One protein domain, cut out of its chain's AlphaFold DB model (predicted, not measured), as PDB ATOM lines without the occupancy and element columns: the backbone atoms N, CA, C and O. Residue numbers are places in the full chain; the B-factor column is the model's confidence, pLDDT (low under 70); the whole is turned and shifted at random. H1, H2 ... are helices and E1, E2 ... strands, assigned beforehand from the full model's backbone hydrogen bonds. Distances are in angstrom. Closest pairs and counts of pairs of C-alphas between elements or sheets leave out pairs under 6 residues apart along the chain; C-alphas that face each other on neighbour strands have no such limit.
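AT A GLANCE: This is residues 8 to 57 and 187 to 206 of the 208 residues of the protein "Glutathione S-transferase domain protein" of Prochlorococcus sp. MIT 0601 (UniProt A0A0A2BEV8). This is an open fold with little regular structure: residues 8 to 9 lie beside the short strand E1, a long loop between helices H1 and H2 folds back on itself, and residues 51 to 57, of which 51 to 53 belong to H2, stick out. The printed part has 70 residues, with H1, H2 and E1 in that order; the class is mostly helix, with only 19 residues in named elements. It is only just compact, close to loose, with a radius of gyration of the C-alphas of 13.1 A, and spans 35 by 35 by 19 A.

HOW THE PARTS SIT: Residues 8 to 9 pair antiparallel with residues 197 to 198 of E1, residues 197 to 199. H1, residues 19 to 24, H2, residues 44 to 53, and E1 are apart from one another. Between the helices, residues 33 to 34 pair antiparallel with residues 40 to 41. Every O i to N i+4 pair in H1 and H2 is within hydrogen-bond range.

IN THESE COORDINATES: H1 begins at C-alpha 19 (17.819, -55.371, -46.352) and measures 8.8 A, H2 14.3 A. E1, 7.0 A, ends at C-alpha 199 (25.933, -38.488, -35.224).

THE WHOLE: H1 to H2 is a long link. Residues 58 to 186 are not printed; C-alphas 57 and 187 are 25.9 A apart. Residues 205 to 206 have pLDDT under 70.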
ATOM      1  N   GLU A   8      20.319 -40.731 -35.974       93.81
ATOM      2  CA  GLU A   8      20.773 -42.113 -35.804       93.81
ATOM      3  C   GLU A   8      21.667 -42.464 -36.998       93.81
ATOM      4  O   GLU A   8      21.257 -42.315 -38.148       93.81
ATOM      5  N   LEU A   9      22.894 -42.902 -36.728       93.50
ATOM      6  CA  LEU A   9      23.841 -43.296 -37.761       93.50
ATOM      7  C   LEU A   9      23.889 -44.818 -37.868       93.50
ATOM      8  O   LEU A   9      24.132 -45.519 -36.883       93.50
ATOM      9  N   ARG A  10      23.715 -45.318 -39.091       93.31
ATOM     10  CA  ARG A  10      23.878 -46.730 -39.433       93.31
ATOM     11  C   ARG A  10      25.034 -46.860 -40.411       93.31
ATOM     12  O   ARG A  10      24.882 -46.532 -41.581       93.31
ATOM     13  N   GLU A  11      26.184 -47.308 -39.918       92.88
ATOM     14  CA  GLU A  11      27.335 -47.597 -40.776       92.88
ATOM     15  C   GLU A  11      27.040 -48.844 -41.611       92.88
ATOM     16  O   GLU A  11      26.655 -49.871 -41.057       92.88
ATOM     17  N   ILE A  12      27.200 -48.782 -42.929       91.19
ATOM     18  CA  ILE A  12      26.835 -49.892 -43.816       91.19
ATOM     19  C   ILE A  12      28.081 -50.492 -44.460       91.19
ATOM     20  O   ILE A  12      28.814 -49.805 -45.166       91.19
ATOM     21  N   ASP A  13      28.271 -51.802 -44.297       90.00
ATOM     22  CA  ASP A  13      29.212 -52.548 -45.132       90.00
ATOM     23  C   ASP A  13      28.608 -52.756 -46.528       90.00
ATOM     24  O   ASP A  13      27.691 -53.555 -46.722       90.00
ATOM     25  N   LEU A  14      29.133 -52.044 -47.528       87.19
ATOM     26  CA  LEU A  14      28.649 -52.131 -48.909       87.19
ATOM     27  C   LEU A  14      28.905 -53.492 -49.578       87.19
ATOM     28  O   LEU A  14      28.303 -53.756 -50.622       87.19
ATOM     29  N   LYS A  15      29.757 -54.358 -49.007       86.94
ATOM     30  CA  LYS A  15      29.901 -55.754 -49.457       86.94
ATOM     31  C   LYS A  15      28.772 -56.641 -48.935       86.94
ATOM     32  O   LYS A  15      28.378 -57.575 -49.622       86.94
ATOM     33  N   ASN A  16      28.235 -56.320 -47.759       87.12
ATOM     34  CA  ASN A  16      27.194 -57.073 -47.061       87.12
ATOM     35  C   ASN A  16      25.989 -56.163 -46.788       87.12
ATOM     36  O   ASN A  16      25.671 -55.848 -45.641       87.12
ATOM     37  N   LYS A  17      25.341 -55.693 -47.863       87.19
ATOM     38  CA  LYS A  17      24.270 -54.692 -47.773       87.19
ATOM     39  C   LYS A  17      23.074 -55.239 -46.972       87.19
ATOM     40  O   LYS A  17      22.507 -56.258 -47.373       87.19
ATOM     41  N   PRO A  18      22.639 -54.570 -45.890       88.19
ATOM     42  CA  PRO A  18      21.455 -54.982 -45.148       88.19
ATOM     43  C   PRO A  18      20.180 -54.718 -45.957       88.19
ATOM     44  O   PRO A  18      20.131 -53.822 -46.808       88.19
ATOM     45  N   LYS A  19      19.118 -55.477 -45.662       88.19
ATOM     46  CA  LYS A  19      17.819 -55.371 -46.352       88.19
ATOM     47  C   LYS A  19      17.216 -53.972 -46.222       88.19
ATOM     48  O   LYS A  19      16.549 -53.499 -47.136       88.19
ATOM     49  N   GLU A  20      17.485 -53.292 -45.116       87.94
ATOM     50  CA  GLU A  20      17.051 -51.931 -44.828       87.94
ATOM     51  C   GLU A  20      17.630 -50.926 -45.824       87.94
ATOM     52  O   GLU A  20      16.897 -50.053 -46.279       87.94
ATOM     53  N   LEU A  21      18.907 -51.058 -46.212       89.00
ATOM     54  CA  LEU A  21      19.482 -50.180 -47.234       89.00
ATOM     55  C   LEU A  21      18.771 -50.391 -48.571       89.00
ATOM     56  O   LEU A  21      18.393 -49.422 -49.214       89.00
ATOM     57  N   ILE A  22      18.546 -51.647 -48.961       86.94
ATOM     58  CA  ILE A  22      17.881 -51.991 -50.228       86.94
ATOM     59  C   ILE A  22      16.430 -51.488 -50.238       86.94
ATOM     60  O   ILE A  22      15.945 -51.011 -51.261       86.94
ATOM     61  N   LYS A  23      15.745 -51.538 -49.089       87.69
ATOM     62  CA  LYS A  23      14.381 -51.018 -48.930       87.69
ATOM     63  C   LYS A  23      14.297 -49.509 -49.178       87.69
ATOM     64  O   LYS A  23      13.299 -49.052 -49.725       87.69
ATOM     65  N   TYR A  24      15.301 -48.745 -48.744       87.75
ATOM     66  CA  TYR A  24      15.295 -47.281 -48.845       87.75
ATOM     67  C   TYR A  24      16.087 -46.742 -50.043       87.75
ATOM     68  O   TYR A  24      15.876 -45.609 -50.443       87.75
ATOM     69  N   SER A  25      16.972 -47.522 -50.656       86.94
ATOM     70  CA  SER A  25      17.712 -47.111 -51.847       86.94
ATOM     71  C   SER A  25      17.756 -48.252 -52.846       86.94
ATOM     72  O   SER A  25      18.459 -49.246 -52.652       86.94
ATOM     73  N   SER A  26      17.053 -48.070 -53.963       82.06
ATOM     74  CA  SER A  26      17.101 -48.987 -55.106       82.06
ATOM     75  C   SER A  26      18.512 -49.093 -55.699       82.06
ATOM     76  O   SER A  26      18.895 -50.150 -56.195       82.06
ATOM     77  N   LYS A  27      19.317 -48.025 -55.587       83.50
ATOM     78  CA  LYS A  27      20.733 -47.983 -55.991       83.50
ATOM     79  C   LYS A  27      21.627 -48.799 -55.048       83.50
ATOM     80  O   LYS A  27      22.715 -49.238 -55.427       83.50
ATOM     81  N   GLY A  28      21.188 -49.000 -53.805       85.19
ATOM     82  CA  GLY A  28      21.962 -49.666 -52.762       85.19
ATOM     83  C   GLY A  28      23.281 -48.948 -52.467       85.19
ATOM     84  O   GLY A  28      24.295 -49.614 -52.239       85.19
ATOM     85  N   THR A  29      23.284 -47.619 -52.535       87.19
ATOM     86  CA  THR A  29      24.432 -46.746 -52.254       87.19
ATOM     87  C   THR A  29      24.165 -45.908 -51.012       87.19
ATOM     88  O   THR A  29      23.025 -45.751 -50.596       87.19
ATOM     89  N   VAL A  30      25.226 -45.382 -50.410       91.19
ATOM     90  CA  VAL A  30      25.165 -44.441 -49.283       91.19
ATOM     91  C   VAL A  30      25.771 -43.100 -49.717       91.19
ATOM     92  O   VAL A  30      26.616 -43.107 -50.616       91.19
ATOM     93  N   PRO A  31      25.406 -41.969 -49.082       92.50
ATOM     94  CA  PRO A  31      24.484 -41.829 -47.945       92.50
ATOM     95  C   PRO A  31      22.997 -41.961 -48.318       92.50
ATOM     96  O   PRO A  31      22.601 -41.649 -49.431       92.50
ATOM     97  N   VAL A  32      22.175 -42.390 -47.351       94.25
ATOM     98  CA  VAL A  32      20.703 -42.375 -47.418       94.25
ATOM     99  C   VAL A  32      20.175 -41.838 -46.095       94.25
ATOM    100  O   VAL A  32      20.599 -42.289 -45.029       94.25
ATOM    101  N   LEU A  33      19.242 -40.896 -46.158       94.88
ATOM    102  CA  LEU A  33      18.549 -40.346 -45.004       94.88
ATOM    103  C   LEU A  33      17.079 -40.764 -45.033       94.88
ATOM    104  O   LEU A  33      16.387 -40.569 -46.029       94.88
ATOM    105  N   VAL A  34      16.598 -41.271 -43.900       94.62
ATOM    106  CA  VAL A  34      15.171 -41.471 -43.643       94.62
ATOM    107  C   VAL A  34      14.761 -40.502 -42.543       94.62
ATOM    108  O   VAL A  34      15.295 -40.547 -41.434       94.62
ATOM    109  N   THR A  35      13.854 -39.586 -42.856       93.06
ATOM    110  CA  THR A  35      13.370 -38.571 -41.912       93.06
ATOM    111  C   THR A  35      12.328 -39.157 -40.952       93.06
ATOM    112  O   THR A  35      11.768 -40.229 -41.182       93.06
ATOM    113  N   SER A  36      12.005 -38.429 -39.878       89.69
ATOM    114  CA  SER A  36      11.001 -38.851 -38.884       89.69
ATOM    115  C   SER A  36       9.592 -39.033 -39.460       89.69
ATOM    116  O   SER A  36       8.823 -39.831 -38.937       89.69
ATOM    117  N   ASN A  37       9.259 -38.329 -40.547       91.56
ATOM    118  CA  ASN A  37       7.999 -38.492 -41.276       91.56
ATOM    119  C   ASN A  37       8.065 -39.547 -42.398       91.56
ATOM    120  O   ASN A  37       7.150 -39.624 -43.212       91.56
ATOM    121  N   GLY A  38       9.138 -40.341 -42.469       90.75
ATOM    122  CA  GLY A  38       9.276 -41.451 -43.416       90.75
ATOM    123  C   GLY A  38       9.702 -41.060 -44.833       90.75
ATOM    124  O   GLY A  38       9.771 -41.934 -45.696       90.75
ATOM    125  N   ARG A  39      10.019 -39.783 -45.097       93.44
ATOM    126  CA  ARG A  39      10.609 -39.367 -46.377       93.44
ATOM    127  C   ARG A  39      12.018 -39.945 -46.504       93.44
ATOM    128  O   ARG A  39      12.814 -39.893 -45.569       93.44
ATOM    129  N   VAL A  40      12.323 -40.445 -47.695       94.38
ATOM    130  CA  VAL A  40      13.634 -40.983 -48.056       94.38
ATOM    131  C   VAL A  40      14.361 -39.992 -48.962       94.38
ATOM    132  O   VAL A  40      13.756 -39.432 -49.876       94.38
ATOM    133  N   ILE A  41      15.640 -39.749 -48.679       93.88
ATOM    134  CA  ILE A  41      16.535 -38.898 -49.470       93.88
ATOM    135  C   ILE A  41      17.836 -39.676 -49.683       93.88
ATOM    136  O   ILE A  41      18.526 -39.982 -48.712       93.88
ATOM    137  N   ASP A  42      18.162 -40.019 -50.926       90.12
ATOM    138  CA  ASP A  42      19.274 -40.915 -51.281       90.12
ATOM    139  C   ASP A  42      20.371 -40.248 -52.129       90.12
ATOM    140  O   ASP A  42      21.255 -40.926 -52.647       90.12
ATOM    141  N   GLU A  43      20.351 -38.916 -52.209       87.88
ATOM    142  CA  GLU A  43      21.396 -38.100 -52.827       87.88
ATOM    143  C   GLU A  43      22.105 -37.239 -51.777       87.88
ATOM    144  O   GLU A  43      21.465 -36.562 -50.963       87.88
ATOM    145  N   SER A  44      23.442 -37.221 -51.807       89.12
ATOM    146  CA  SER A  44      24.274 -36.458 -50.861       89.12
ATOM    147  C   SER A  44      23.895 -34.975 -50.837       89.12
ATOM    148  O   SER A  44      23.754 -34.384 -49.763       89.12
ATOM    149  N   ILE A  45      23.666 -34.389 -52.014       85.56
ATOM    150  CA  ILE A  45      23.313 -32.978 -52.156       85.56
ATOM    151  C   ILE A  45      21.939 -32.655 -51.573       85.56
ATOM    152  O   ILE A  45      21.758 -31.614 -50.939       85.56
ATOM    153  N   ASP A  46      20.973 -33.556 -51.720       88.88
ATOM    154  CA  ASP A  46      19.629 -33.345 -51.197       88.88
ATOM    155  C   ASP A  46      19.586 -33.550 -49.682       88.88
ATOM    156  O   ASP A  46      18.856 -32.838 -48.990       88.88
ATOM    157  N   ILE A  47      20.428 -34.437 -49.137       90.81
ATOM    158  CA  ILE A  47      20.646 -34.553 -47.689       90.81
ATOM    159  C   ILE A  47      21.251 -33.257 -47.136       90.81
ATOM    160  O   ILE A  47      20.810 -32.775 -46.091       90.81
ATOM    161  N   ILE A  48      22.221 -32.659 -47.837       87.12
ATOM    162  CA  ILE A  48      22.801 -31.361 -47.461       87.12
ATOM    163  C   ILE A  48      21.726 -30.267 -47.478       87.12
ATOM    164  O   ILE A  48      21.579 -29.544 -46.489       87.12
ATOM    165  N   LYS A  49      20.937 -30.162 -48.556       85.50
ATOM    166  CA  LYS A  49      19.837 -29.187 -48.666       85.50
ATOM    167  C   LYS A  49      18.805 -29.374 -47.558       85.50
ATOM    168  O   LYS A  49      18.397 -28.396 -46.936       85.50
ATOM    169  N   TRP A  50      18.421 -30.618 -47.274       89.81
ATOM    170  CA  TRP A  50      17.526 -30.947 -46.168       89.81
ATOM    171  C   TRP A  50      18.104 -30.491 -44.826       89.81
ATOM    172  O   TRP A  50      17.417 -29.809 -44.065       89.81
ATOM    173  N   ALA A  51      19.374 -30.803 -44.557       88.38
ATOM    174  CA  ALA A  51      20.030 -30.449 -43.304       88.38
ATOM    175  C   ALA A  51      20.147 -28.929 -43.125       88.38
ATOM    176  O   ALA A  51      20.005 -28.431 -42.013       88.38
ATOM    177  N   LEU A  52      20.393 -28.182 -44.203       83.88
ATOM    178  CA  LEU A  52      20.398 -26.719 -44.172       83.88
ATOM    179  C   LEU A  52      18.992 -26.153 -43.933       83.88
ATOM    180  O   LEU A  52      18.844 -25.242 -43.128       83.88
ATOM    181  N   GLY A  53      17.969 -26.717 -44.579       85.19
ATOM    182  CA  GLY A  53      16.590 -26.232 -44.487       85.19
ATOM    183  C   GLY A  53      15.953 -26.372 -43.103       85.19
ATOM    184  O   GLY A  53      15.073 -25.587 -42.765       85.19
ATOM    185  N   ILE A  54      16.394 -27.341 -42.294       84.62
ATOM    186  CA  ILE A  54      15.892 -27.531 -40.922       84.62
ATOM    187  C   ILE A  54      16.866 -27.042 -39.843       84.62
ATOM    188  O   ILE A  54      16.587 -27.191 -38.652       84.62
ATOM    189  N   SER A  55      18.033 -26.520 -40.229       83.62
ATOM    190  CA  SER A  55      19.024 -26.089 -39.251       83.62
ATOM    191  C   SER A  55      18.565 -24.828 -38.533       83.62
ATOM    192  O   SER A  55      18.223 -23.827 -39.154       83.62
ATOM    193  N   THR A  56      18.655 -24.842 -37.207       76.00
ATOM    194  CA  THR A  56      18.489 -23.642 -36.377       76.00
ATOM    195  C   THR A  56      19.727 -22.744 -36.406       76.00
ATOM    196  O   THR A  56      19.660 -21.571 -36.037       76.00
ATOM    197  N   LYS A  57      20.875 -23.275 -36.853       70.81
ATOM    198  CA  LYS A  57      22.139 -22.549 -36.937       70.81
ATOM    199  C   LYS A  57      22.308 -21.959 -38.328       70.81
ATOM    200  O   LYS A  57      22.700 -22.629 -39.279       70.81
ATOM    201  N   TYR A 187      32.431 -46.003 -36.815       89.12
ATOM    202  CA  TYR A 187      31.322 -46.735 -36.227       89.12
ATOM    203  C   TYR A 187      31.397 -48.211 -36.637       89.12
ATOM    204  O   TYR A 187      31.856 -48.519 -37.740       89.12
ATOM    205  N   PRO A 188      30.973 -49.147 -35.775       88.88
ATOM    206  CA  PRO A 188      30.842 -50.539 -36.175       88.88
ATOM    207  C   PRO A 188      29.754 -50.668 -37.245       88.88
ATOM    208  O   PRO A 188      28.729 -49.985 -37.165       88.88
ATOM    209  N   ALA A 189      29.957 -51.580 -38.201       90.50
ATOM    210  CA  ALA A 189      28.941 -51.914 -39.192       90.50
ATOM    211  C   ALA A 189      27.618 -52.252 -38.491       90.50
ATOM    212  O   ALA A 189      27.580 -53.021 -37.525       90.50
ATOM    213  N   TRP A 190      26.542 -51.630 -38.957       92.38
ATOM    214  CA  TRP A 190      25.222 -51.732 -38.371       92.38
ATOM    215  C   TRP A 190      24.679 -53.154 -38.505       92.38
ATOM    216  O   TRP A 190      24.745 -53.773 -39.566       92.38
ATOM    217  N   LYS A 191      24.107 -53.637 -37.406       86.12
ATOM    218  CA  LYS A 191      23.330 -54.869 -37.312       86.12
ATOM    219  C   LYS A 191      22.084 -54.569 -36.496       86.12
ATOM    220  O   LYS A 191      22.102 -53.654 -35.671       86.12
ATOM    221  N   HIS A 192      21.024 -55.342 -36.698       81.50
ATOM    222  CA  HIS A 192      19.764 -55.125 -35.993       81.50
ATOM    223  C   HIS A 192      19.926 -55.251 -34.465       81.50
ATOM    224  O   HIS A 192      19.269 -54.528 -33.721       81.50
ATOM    225  N   GLU A 193      20.824 -56.123 -33.987       80.62
ATOM    226  CA  GLU A 193      21.133 -56.268 -32.558       80.62
ATOM    227  C   GLU A 193      22.039 -55.168 -31.967       80.62
ATOM    228  O   GLU A 193      22.213 -55.112 -30.748       80.62
ATOM    229  N   ASN A 194      22.627 -54.287 -32.786       81.25
ATOM    230  CA  ASN A 194      23.568 -53.285 -32.288       81.25
ATOM    231  C   ASN A 194      22.858 -52.165 -31.516       81.25
ATOM    232  O   ASN A 194      21.753 -51.729 -31.846       81.25
ATOM    233  N   THR A 195      23.563 -51.607 -30.532       80.94
ATOM    234  CA  THR A 195      23.149 -50.362 -29.886       80.94
ATOM    235  C   THR A 195      23.095 -49.220 -30.902       80.94
ATOM    236  O   THR A 195      23.923 -49.116 -31.811       80.94
ATOM    237  N   ARG A 196      22.092 -48.344 -30.758       88.56
ATOM    238  CA  ARG A 196      21.924 -47.194 -31.653       88.56
ATOM    239  C   ARG A 196      23.121 -46.258 -31.536       88.56
ATOM    240  O   ARG A 196      23.435 -45.756 -30.454       88.56
ATOM    241  N   ASN A 197      23.737 -45.986 -32.677       90.44
ATOM    242  CA  ASN A 197      24.770 -44.976 -32.813       90.44
ATOM    243  C   ASN A 197      24.142 -43.659 -33.254       90.44
ATOM    244  O   ASN A 197      23.162 -43.645 -33.995       90.44
ATOM    245  N   TYR A 198      24.716 -42.546 -32.807       91.06
ATOM    246  CA  TYR A 198      24.251 -41.216 -33.183       91.06
ATOM    247  C   TYR A 198      25.398 -40.390 -33.751       91.06
ATOM    248  O   TYR A 198      26.548 -40.519 -33.316       91.06
ATOM    249  N   PHE A 199      25.059 -39.527 -34.705       89.81
ATOM    250  CA  PHE A 199      25.933 -38.488 -35.224       89.81
ATOM    251  C   PHE A 199      25.322 -37.098 -34.948       89.81
ATOM    252  O   PHE A 199      24.124 -36.915 -35.175       89.81
ATOM    253  N   PRO A 200      26.112 -36.104 -34.495       86.19
ATOM    254  CA  PRO A 200      27.504 -36.244 -34.066       86.19
ATOM    255  C   PRO A 200      27.626 -37.177 -32.853       86.19
ATOM    256  O   PRO A 200      26.708 -37.268 -32.037       86.19
ATOM    257  N   VAL A 201      28.748 -37.896 -32.773       84.06
ATOM    258  CA  VAL A 201      29.059 -38.758 -31.627       84.06
ATOM    259  C   VAL A 201      29.181 -37.922 -30.352       84.06
ATOM    260  O   VAL A 201      29.637 -36.778 -30.390       84.06
ATOM    261  N   ASP A 202      28.769 -38.500 -29.227       77.50
ATOM    262  CA  ASP A 202      28.993 -37.917 -27.906       77.50
ATOM    263  C   ASP A 202      30.500 -37.736 -27.657       77.50
ATOM    264  O   ASP A 202      31.287 -38.651 -27.906       77.50
ATOM    265  N   SER A 203      30.912 -36.569 -27.156       71.81
ATOM    266  CA  SER A 203      32.319 -36.276 -26.869       71.81
ATOM    267  C   SER A 203      32.954 -37.266 -25.892       71.81
ATOM    268  O   SER A 203      34.148 -37.521 -26.005       71.81
ATOM    269  N   SER A 204      32.176 -37.863 -24.983       72.19
ATOM    270  CA  SER A 204      32.649 -38.898 -24.047       72.19
ATOM    271  C   SER A 204      33.052 -40.211 -24.728       72.19
ATOM    272  O   SER A 204      33.822 -40.985 -24.167       72.19
ATOM    273  N   LYS A 205      32.563 -40.463 -25.950       67.38
ATOM    274  CA  LYS A 205      32.880 -41.663 -26.742       67.38
ATOM    275  C   LYS A 205      34.071 -41.468 -27.686       67.38
ATOM    276  O   LYS A 205      34.463 -42.406 -28.378       67.38
ATOM    277  N   LEU A 206      34.646 -40.266 -27.739       64.56
ATOM    278  CA  LEU A 206      35.873 -39.986 -28.478       64.56
ATOM    279  C   LEU A 206      37.083 -40.229 -27.572       64.56
ATOM    280  O   LEU A 206      37.554 -39.312 -26.903       64.56
TER     281      LEU A 206